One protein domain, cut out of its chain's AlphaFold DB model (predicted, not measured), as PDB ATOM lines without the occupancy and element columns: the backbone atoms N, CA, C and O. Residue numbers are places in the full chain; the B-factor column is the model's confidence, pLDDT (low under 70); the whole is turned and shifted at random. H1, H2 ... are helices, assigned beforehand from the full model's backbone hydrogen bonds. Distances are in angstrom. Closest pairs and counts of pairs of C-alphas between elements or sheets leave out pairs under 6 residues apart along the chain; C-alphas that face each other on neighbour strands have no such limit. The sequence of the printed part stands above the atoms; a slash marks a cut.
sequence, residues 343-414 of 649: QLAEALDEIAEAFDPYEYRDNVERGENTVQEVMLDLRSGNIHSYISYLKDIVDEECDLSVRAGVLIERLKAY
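Overview. This is residues 343 to 414 of the 649 residues of an uncharacterized protein of Ruminococcus sp. 5_1_39BFAA (UniProt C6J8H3). A helical hairpin, H4 and H5, stands beside a third helix, H1, in a small three-helix bundle, and two shorter helices pack on H1: H3 on residues 344 to 349 and H2 at the corner by residues 352 to 353. H1 is the hub, touching three helices, while H4 is close to it but not clearly touching. The printed part has 72 residues with five named helices, H1 to H5 in chain order, and no named strand; the class is all helix. It is compact, with a radius of gyration of the C-alphas of 11.8 A, and rounded, spanning 30 by 28 by 17 A.

Along the chain. Find C-alpha 343 at (104.372, 27.341, 92.304); from there H1 runs to residue 355, 18.1 A away. H2 is residues 357 to 363, and H3 is residues 370 to 379, 14.2 A long. Look for H4 from C-alpha 383 at (101.320, 17.396, 82.662) to residue 395, 18.5 A. H5, residues 401 to 412, covers 16.6 A and ends at C-alpha 412 at (109.153, 17.694, 82.333).

Arrangement. Start at the hub, H1: it touches H5 at a shallow tilt of 29 degrees, opposite ways, with closest C-alphas Ile 351 and Ala 404, 7.6 A apart. H4 and H5 touch as a hairpin at 21 degrees, closest at C-alphas 394 and 401, 4.2 A. H1 touches H3 at a steep tilt of 53 degrees, closest at C-alphas 345 and 371, 5.2 A. H1 and H2 only just touch, only at the corner, with C-alphas 353 and 360 5.4 A apart. H2 and H3 are apart. In H1, H2, H3, H4 and H5 every O i to N i+4 pair is within hydrogen-bond range.

Size, cuts and confidence. The C-alphas of Arg 366 and Ala 413 are the two farthest apart, 31.8 A. The printed part has no cut and no long link. Look for low confidence, pLDDT under 70, at residues 365 to 368.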
ATOM      1  N   GLN A 343     103.612  26.406  93.137       92.50
ATOM      2  CA  GLN A 343     104.372  27.341  92.304       92.50
ATOM      3  C   GLN A 343     104.168  27.080  90.807       92.50
ATOM      4  O   GLN A 343     104.072  28.021  90.023       92.50
ATOM      5  N   LEU A 344     104.117  25.808  90.391       94.06
ATOM      6  CA  LEU A 344     103.834  25.450  88.998       94.06
ATOM      7  C   LEU A 344     102.425  25.868  88.595       94.06
ATOM      8  O   LEU A 344     102.241  26.413  87.510       94.06
ATOM      9  N   ALA A 345     101.444  25.622  89.461       94.06
ATOM     10  CA  ALA A 345     100.062  25.984  89.198       94.06
ATOM     11  C   ALA A 345      99.872  27.502  89.102       94.06
ATOM     12  O   ALA A 345      99.217  27.960  88.173       94.06
ATOM     13  N   GLU A 346     100.494  28.275  89.995       92.88
ATOM     14  CA  GLU A 346     100.497  29.741  89.935       92.88
ATOM     15  C   GLU A 346     101.147  30.244  88.641       92.88
ATOM     16  O   GLU A 346     100.557  31.050  87.930       92.88
ATOM     17  N   ALA A 347     102.318  29.719  88.268       94.00
ATOM     18  CA  ALA A 347     102.995  30.151  87.045       94.00
ATOM     19  C   ALA A 347     102.215  29.798  85.762       94.00
ATOM     20  O   ALA A 347     102.268  30.544  84.782       94.00
ATOM     21  N   LEU A 348     101.498  28.668  85.759       94.31
ATOM     22  CA  LEU A 348     100.611  28.266  84.663       94.31
ATOM     23  C   LEU A 348      99.354  29.138  84.578       94.31
ATOM     24  O   LEU A 348      98.915  29.463  83.477       94.31
ATOM     25  N   ASP A 349      98.788  29.521  85.718       92.44
ATOM     26  CA  ASP A 349      97.639  30.422  85.786       92.44
ATOM     27  C   ASP A 349      98.017  31.836  85.312       92.44
ATOM     28  O   ASP A 349      97.364  32.398  84.433       92.44
ATOM     29  N   GLU A 350      99.151  32.359  85.789       91.50
ATOM     30  CA  GLU A 350      99.682  33.665  85.384       91.50
ATOM     31  C   GLU A 350      99.967  33.749  83.882       91.50
ATOM     32  O   GLU A 350      99.636  34.749  83.240       91.50
ATOM     33  N   ILE A 351     100.613  32.726  83.306       92.81
ATOM     34  CA  ILE A 351     100.942  32.751  81.877       92.81
ATOM     35  C   ILE A 351      99.686  32.612  81.013       92.81
ATOM     36  O   ILE A 351      99.633  33.221  79.947       92.81
ATOM     37  N   ALA A 352      98.670  31.881  81.482       91.69
ATOM     38  CA  ALA A 352      97.392  31.773  80.789       91.69
ATOM     39  C   ALA A 352      96.646  33.117  80.760       91.69
ATOM     40  O   ALA A 352      96.190  33.531  79.693       91.69
ATOM     41  N   GLU A 353      96.581  33.842  81.888       90.81
ATOM     42  CA  GLU A 353      95.987  35.189  81.916       90.81
ATOM     43  C   GLU A 353      96.786  36.179  81.057       90.81
ATOM     44  O   GLU A 353      96.196  37.017  80.375       90.81
ATOM     45  N   ALA A 354      98.120  36.096  81.069       91.12
ATOM     46  CA  ALA A 354      98.973  37.002  80.303       91.12
ATOM     47  C   ALA A 354      98.884  36.772  78.785       91.12
ATOM     48  O   ALA A 354      98.950  37.739  78.024       91.12
ATOM     49  N   PHE A 355      98.752  35.517  78.348       91.69
ATOM     50  CA  PHE A 355      98.751  35.149  76.933       91.69
ATOM     51  C   PHE A 355      97.439  35.511  76.231       91.69
ATOM     52  O   PHE A 355      97.470  36.169  75.193       91.69
ATOM     53  N   ASP A 356      96.294  35.154  76.822       89.06
ATOM     54  CA  ASP A 356      94.984  35.605  76.345       89.06
ATOM     55  C   ASP A 356      94.092  36.055  77.515       89.06
ATOM     56  O   ASP A 356      93.292  35.281  78.054       89.06
ATOM     57  N   PRO A 357      94.169  37.346  77.898       87.75
ATOM     58  CA  PRO A 357      93.376  37.879  78.999       87.75
ATOM     59  C   PRO A 357      91.863  37.820  78.758       87.75
ATOM     60  O   PRO A 357      91.094  37.908  79.718       87.75
ATOM     61  N   TYR A 358      91.410  37.768  77.501       85.69
ATOM     62  CA  TYR A 358      89.982  37.722  77.184       85.69
ATOM     63  C   TYR A 358      89.464  36.293  77.291       85.69
ATOM     64  O   TYR A 358      88.481  36.072  77.995       85.69
ATOM     65  N   GLU A 359      90.155  35.335  76.672       85.88
ATOM     66  CA  GLU A 359      89.818  33.917  76.785       85.88
ATOM     67  C   GLU A 359      89.905  33.443  78.238       85.88
ATOM     68  O   GLU A 359      88.999  32.760  78.719       85.88
ATOM     69  N   TYR A 360      90.928  33.866  78.982       86.25
ATOM     70  CA  TYR A 360      91.047  33.548  80.402       86.25
ATOM     71  C   TYR A 360      89.830  34.054  81.197       86.25
ATOM     72  O   TYR A 360      89.197  33.293  81.924       86.25
ATOM     73  N   ARG A 361      89.423  35.317  81.007       84.69
ATOM     74  CA  ARG A 361      88.270  35.914  81.715       84.69
ATOM     75  C   ARG A 361      86.914  35.350  81.304       84.69
ATOM     76  O   ARG A 361      85.972  35.454  82.089       84.69
ATOM     77  N   ASP A 362      86.800  34.805  80.098       83.62
ATOM     78  CA  ASP A 362      85.580  34.141  79.634       83.62
ATOM     79  C   ASP A 362      85.431  32.734  80.237       83.62
ATOM     80  O   ASP A 362      84.307  32.256  80.403       83.62
ATOM     81  N   ASN A 363      86.546  32.086  80.593       79.12
ATOM     82  CA  ASN A 363      86.562  30.733  81.150       79.12
ATOM     83  C   ASN A 363      86.688  30.686  82.681       79.12
ATOM     84  O   ASN A 363      86.274  29.691  83.274       79.12
ATOM     85  N   VAL A 364      87.226  31.737  83.308       76.31
ATOM     86  CA  VAL A 364      87.476  31.812  84.753       76.31
ATOM     87  C   VAL A 364      86.506  32.785  85.422       76.31
ATOM     88  O   VAL A 364      86.559  34.003  85.222       76.31
ATOM     89  N   GLU A 365      85.616  32.261  86.267       67.31
ATOM     90  CA  GLU A 365      84.687  33.080  87.043       67.31
ATOM     91  C   GLU A 365      85.353  33.695  88.285       67.31
ATOM     92  O   GLU A 365      86.238  33.141  88.940       67.31
ATOM     93  N   ARG A 366      84.876  34.882  88.676       54.44
ATOM     94  CA  ARG A 366      85.409  35.628  89.822       54.44
ATOM     95  C   ARG A 366      85.165  34.858  91.132       54.44
ATOM     96  O   ARG A 366      84.040  34.837  91.630       54.44
ATOM     97  N   GLY A 367      86.227  34.301  91.716       53.56
ATOM     98  CA  GLY A 367      86.176  33.488  92.938       53.56
ATOM     99  C   GLY A 367      86.390  31.988  92.713       53.56
ATOM    100  O   GLY A 367      86.368  31.238  93.688       53.56
ATOM    101  N   GLU A 368      86.614  31.554  91.469       65.94
ATOM    102  CA  GLU A 368      87.138  30.219  91.181       65.94
ATOM    103  C   GLU A 368      88.591  30.100  91.646       65.94
ATOM    104  O   GLU A 368      89.360  31.060  91.615       65.94
ATOM    105  N   ASN A 369      88.949  28.916  92.135       73.25
ATOM    106  CA  ASN A 369      90.298  28.619  92.592       73.25
ATOM    107  C   ASN A 369      91.025  27.860  91.475       73.25
ATOM    108  O   ASN A 369      91.257  26.657  91.587       73.25
ATOM    109  N   THR A 370      91.318  28.566  90.381       79.94
ATOM    110  CA  THR A 370      91.973  28.020  89.178       79.94
ATOM    111  C   THR A 370      93.291  27.339  89.514       79.94
ATOM    112  O   THR A 370      93.547  26.223  89.070       79.94
ATOM    113  N   VAL A 371      94.077  27.950  90.401       88.62
ATOM    114  CA  VAL A 371      95.319  27.375  90.923       88.62
ATOM    115  C   VAL A 371      95.057  26.004  91.551       88.62
ATOM    116  O   VAL A 371      95.749  25.043  91.227       88.62
ATOM    117  N   GLN A 372      94.023  25.854  92.384       88.06
ATOM    118  CA  GLN A 372      93.680  24.561  92.988       88.06
ATOM    119  C   GLN A 372      93.281  23.505  91.948       88.06
ATOM    120  O   GLN A 372      93.601  22.329  92.134       88.06
ATOM    121  N   GLU A 373      92.595  23.893  90.876       87.38
ATOM    122  CA  GLU A 373      92.237  22.985  89.781       87.38
ATOM    123  C   GLU A 373      93.486  22.504  89.041       87.38
ATOM    124  O   GLU A 373      93.690  21.296  88.900       87.38
ATOM    125  N   VAL A 374      94.377  23.431  88.682       90.88
ATOM    126  CA  VAL A 374      95.662  23.107  88.057       90.88
ATOM    127  C   VAL A 374      96.499  22.213  88.973       90.88
ATOM    128  O   VAL A 374      97.054  21.213  88.524       90.88
ATOM    129  N   MET A 375      96.537  22.489  90.279       92.25
ATOM    130  CA  MET A 375      97.236  21.642  91.247       92.25
ATOM    131  C   MET A 375      96.694  20.209  91.282       92.25
ATOM    132  O   MET A 375      97.478  19.262  91.383       92.25
ATOM    133  N   LEU A 376      95.370  20.027  91.234       91.06
ATOM    134  CA  LEU A 376      94.746  18.700  91.229       91.06
ATOM    135  C   LEU A 376      95.069  17.934  89.946       91.06
ATOM    136  O   LEU A 376      95.395  16.746  90.012       91.06
ATOM    137  N   ASP A 377      95.040  18.608  88.800       90.69
ATOM    138  CA  ASP A 377      95.375  18.012  87.509       90.69
ATOM    139  C   ASP A 377      96.863  17.641  87.421       90.69
ATOM    140  O   ASP A 377      97.194  16.514  87.035       90.69
ATOM    141  N   LEU A 378      97.767  18.519  87.877       92.44
ATOM    142  CA  LEU A 378      99.203  18.231  87.967       92.44
ATOM    143  C   LEU A 378      99.485  17.043  88.896       92.44
ATOM    144  O   LEU A 378     100.233  16.135  88.532       92.44
ATOM    145  N   ARG A 379      98.861  16.999  90.081       91.81
ATOM    146  CA  ARG A 379      98.981  15.863  91.017       91.81
ATOM    147  C   ARG A 379      98.364  14.574  90.480       91.81
ATOM    148  O   ARG A 379      98.761  13.498  90.914       91.81
ATOM    149  N   SER A 380      97.436  14.666  89.530       89.94
ATOM    150  CA  SER A 380      96.868  13.516  88.813       89.94
ATOM    151  C   SER A 380      97.740  13.056  87.631       89.94
ATOM    152  O   SER A 380      97.337  12.169  86.882       89.94
ATOM    153  N   GLY A 381      98.911  13.671  87.423       89.38
ATOM    154  CA  GLY A 381      99.833  13.339  86.335       89.38
ATOM    155  C   GLY A 381      99.467  13.956  84.980       89.38
ATOM    156  O   GLY A 381     100.070  13.604  83.966       89.38
ATOM    157  N   ASN A 382      98.510  14.889  84.925       89.75
ATOM    158  CA  ASN A 382      98.090  15.541  83.684       89.75
ATOM    159  C   ASN A 382      99.039  16.684  83.276       89.75
ATOM    160  O   ASN A 382      98.631  17.830  83.141       89.75
ATOM    161  N   ILE A 383     100.327  16.390  83.084       92.50
ATOM    162  CA  ILE A 383     101.320  17.396  82.662       92.50
ATOM    163  C   ILE A 383     101.268  17.682  81.154       92.50
ATOM    164  O   ILE A 383     101.651  18.754  80.690       92.50
ATOM    165  N   HIS A 384     100.806  16.712  80.360       92.50
ATOM    166  CA  HIS A 384     100.888  16.769  78.901       92.50
ATOM    167  C   HIS A 384      99.963  17.820  78.282       92.50
ATOM    168  O   HIS A 384     100.338  18.420  77.275       92.50
ATOM    169  N   SER A 385      98.789  18.059  78.876       92.19
ATOM    170  CA  SER A 385      97.871  19.123  78.452       92.19
ATOM    171  C   SER A 385      98.538  20.496  78.552       92.19
ATOM    172  O   SER A 385      98.551  21.239  77.573       92.19
ATOM    173  N   TYR A 386      99.170  20.790  79.691       94.56
ATOM    174  CA  TYR A 386      99.866  22.055  79.926       94.56
ATOM    175  C   TYR A 386     101.094  22.207  79.033       94.56
ATOM    176  O   TYR A 386     101.297  23.270  78.459       94.56
ATOM    177  N   ILE A 387     101.878  21.143  78.828       95.38
ATOM    178  CA  ILE A 387     103.000  21.183  77.876       95.38
ATOM    179  C   ILE A 387     102.505  21.486  76.456       95.38
ATOM    180  O   ILE A 387     103.178  22.213  75.733       95.38
ATOM    181  N   SER A 388     101.364  20.928  76.039       95.56
ATOM    182  CA  SER A 388     100.780  21.237  74.728       95.56
ATOM    183  C   SER A 388     100.388  22.708  74.633       95.56
ATOM    184  O   SER A 388     100.802  23.370  73.694       95.56
ATOM    185  N   TYR A 389      99.670  23.225  75.631       93.94
ATOM    186  CA  TYR A 389      99.262  24.629  75.677       93.94
ATOM    187  C   TYR A 389     100.462  25.589  75.655       93.94
ATOM    188  O   TYR A 389     100.503  26.532  74.873       93.94
ATOM    189  N   LEU A 390     101.498  25.313  76.452       95.81
ATOM    190  CA  LEU A 390     102.715  26.125  76.467       95.81
ATOM    191  C   LEU A 390     103.474  26.075  75.136       95.81
ATOM    192  O   LEU A 390     104.130  27.050  74.786       95.81
ATOM    193  N   LYS A 391     103.410  24.965  74.388       95.25
ATOM    194  CA  LYS A 391     103.996  24.900  73.040       95.25
ATOM    195  C   LYS A 391     103.280  25.828  72.074       95.25
ATOM    196  O   LYS A 391     103.967  26.495  71.315       95.25
ATOM    197  N   ASP A 392     101.956  25.929  72.162       93.94
ATOM    198  CA  ASP A 392     101.200  26.877  71.343       93.94
ATOM    199  C   ASP A 392     101.676  28.323  71.626       93.94
ATOM    200  O   ASP A 392     101.936  29.079  70.696       93.94
ATOM    201  N   ILE A 393     101.950  28.677  72.893       93.25
ATOM    202  CA  ILE A 393     102.550  29.981  73.269       93.25
ATOM    203  C   ILE A 393     103.979  30.156  72.717       93.25
ATOM    204  O   ILE A 393     104.399  31.257  72.348       93.25
ATOM    205  N   VAL A 394     104.775  29.085  72.694       90.69
ATOM    206  CA  VAL A 394     106.129  29.118  72.117       90.69
ATOM    207  C   VAL A 394     106.072  29.349  70.605       90.69
ATOM    208  O   VAL A 394     106.866  30.143  70.095       90.69
ATOM    209  N   ASP A 395     105.130  28.701  69.923       90.75
ATOM    210  CA  ASP A 395     104.955  28.741  68.470       90.75
ATOM    211  C   ASP A 395     104.398  30.090  67.973       90.75
ATOM    212  O   ASP A 395     104.692  30.484  66.845       90.75
ATOM    213  N   GLU A 396     103.676  30.844  68.812       88.88
ATOM    214  CA  GLU A 396     103.282  32.238  68.519       88.88
ATOM    215  C   GLU A 396     104.470  33.221  68.501       88.88
ATOM    216  O   GLU A 396     104.332  34.373  68.091       88.88
ATOM    217  N   GLU A 397     105.650  32.787  68.955       81.62
ATOM    218  CA  GLU A 397     106.881  33.580  69.000       81.62
ATOM    219  C   GLU A 397     106.757  34.946  69.721       81.62
ATOM    220  O   GLU A 397     107.484  35.889  69.403       81.62
ATOM    221  N   CYS A 398     105.892  35.049  70.731       81.94
ATOM    222  CA  CYS A 398     105.695  36.252  71.539       81.94
ATOM    223  C   CYS A 398     106.740  36.433  72.667       81.94
ATOM    224  O   CYS A 398     107.680  35.649  72.845       81.94
ATOM    225  N   ASP A 399     106.576  37.500  73.451       80.31
ATOM    226  CA  ASP A 399     107.376  37.823  74.640       80.31
ATOM    227  C   ASP A 399     107.266  36.755  75.743       80.31
ATOM    228  O   ASP A 399     108.229  36.489  76.466       80.31
ATOM    229  N   LEU A 400     106.126  36.065  75.822       87.81
ATOM    230  CA  LEU A 400     105.910  34.961  76.756       87.81
ATOM    231  C   LEU A 400     106.569  33.648  76.317       87.81
ATOM    232  O   LEU A 400     106.730  32.761  77.158       87.81
ATOM    233  N   SER A 401     107.006  33.502  75.058       88.56
ATOM    234  CA  SER A 401     107.557  32.234  74.556       88.56
ATOM    235  C   SER A 401     108.763  31.745  75.365       88.56
ATOM    236  O   SER A 401     108.929  30.543  75.551       88.56
ATOM    237  N   VAL A 402     109.604  32.649  75.884       87.62
ATOM    238  CA  VAL A 402     110.737  32.255  76.743       87.62
ATOM    239  C   VAL A 402     110.237  31.693  78.070       87.62
ATOM    240  O   VAL A 402     110.655  30.605  78.464       87.62
ATOM    241  N   ARG A 403     109.305  32.391  78.737       90.25
ATOM    242  CA  ARG A 403     108.704  31.930  79.999       90.25
ATOM    243  C   ARG A 403     107.996  30.586  79.810       90.25
ATOM    244  O   ARG A 403     108.179  29.693  80.634       90.25
ATOM    245  N   ALA A 404     107.253  30.425  78.716       93.19
ATOM    246  CA  ALA A 404     106.588  29.175  78.362       93.19
ATOM    247  C   ALA A 404     107.596  28.037  78.135       93.19
ATOM    248  O   ALA A 404     107.423  26.946  78.675       93.19
ATOM    249  N   GLY A 405     108.688  28.305  77.414       91.62
ATOM    250  CA  GLY A 405     109.773  27.347  77.199       91.62
ATOM    251  C   GLY A 405     110.412  26.863  78.503       91.62
ATOM    252  O   GLY A 405     110.597  25.661  78.683       91.62
ATOM    253  N   VAL A 406     110.689  27.772  79.447       91.75
ATOM    254  CA  VAL A 406     111.227  27.393  80.764       91.75
ATOM    255  C   VAL A 406     110.211  26.552  81.546       91.75
ATOM    256  O   VAL A 406     110.583  25.511  82.085       91.75
ATOM    257  N   LEU A 407     108.926  26.932  81.564       94.38
ATOM    258  CA  LEU A 407     107.878  26.154  82.241       94.38
ATOM    259  C   LEU A 407     107.706  24.744  81.661       94.38
ATOM    260  O   LEU A 407     107.462  23.810  82.423       94.38
ATOM    261  N   ILE A 408     107.885  24.553  80.349       94.88
ATOM    262  CA  ILE A 408     107.888  23.215  79.735       94.88
ATOM    263  C   ILE A 408     108.991  22.343  80.345       94.88
ATOM    264  O   ILE A 408     108.735  21.183  80.670       94.88
ATOM    265  N   GLU A 409     110.203  22.875  80.522       92.38
ATOM    266  CA  GLU A 409     111.301  22.125  81.143       92.38
ATOM    267  C   GLU A 409     111.028  21.838  82.626       92.38
ATOM    268  O   GLU A 409     111.256  20.715  83.079       92.38
ATOM    269  N   ARG A 410     110.443  22.793  83.366       93.56
ATOM    270  CA  ARG A 410     110.027  22.570  84.764       93.56
ATOM    271  C   ARG A 410     108.951  21.487  84.878       93.56
ATOM    272  O   ARG A 410     109.059  20.624  85.740       93.56
ATOM    273  N   LEU A 411     107.968  21.463  83.976       94.25
ATOM    274  CA  LEU A 411     106.933  20.423  83.931       94.25
ATOM    275  C   LEU A 411     107.475  19.045  83.538       94.25
ATOM    276  O   LEU A 411     106.967  18.037  84.016       94.25
ATOM    277  N   LYS A 412     108.500  18.971  82.680       92.88
ATOM    278  CA  LYS A 412     109.153  17.694  82.333       92.88
ATOM    279  C   LYS A 412     109.942  17.104  83.501       92.88
ATOM    280  O   LYS A 412     110.029  15.886  83.601       92.88
ATOM    281  N   ALA A 413     110.522  17.959  84.341       91.25
ATOM    282  CA  ALA A 413     111.256  17.567  85.541       91.25
ATOM    283  C   ALA A 413     110.360  17.440  86.789       91.25
ATOM    284  O   ALA A 413     110.854  17.107  87.863       91.25
ATOM    285  N   TYR A 414     109.062  17.732  86.666       92.00
ATOM    286  CA  TYR A 414     108.134  17.732  87.786       92.00
ATOM    287  C   TYR A 414     107.815  16.309  88.250       92.00
ATOM    288  O   TYR A 414     107.314  15.480  87.486       92.00
TER     289      TYR A 414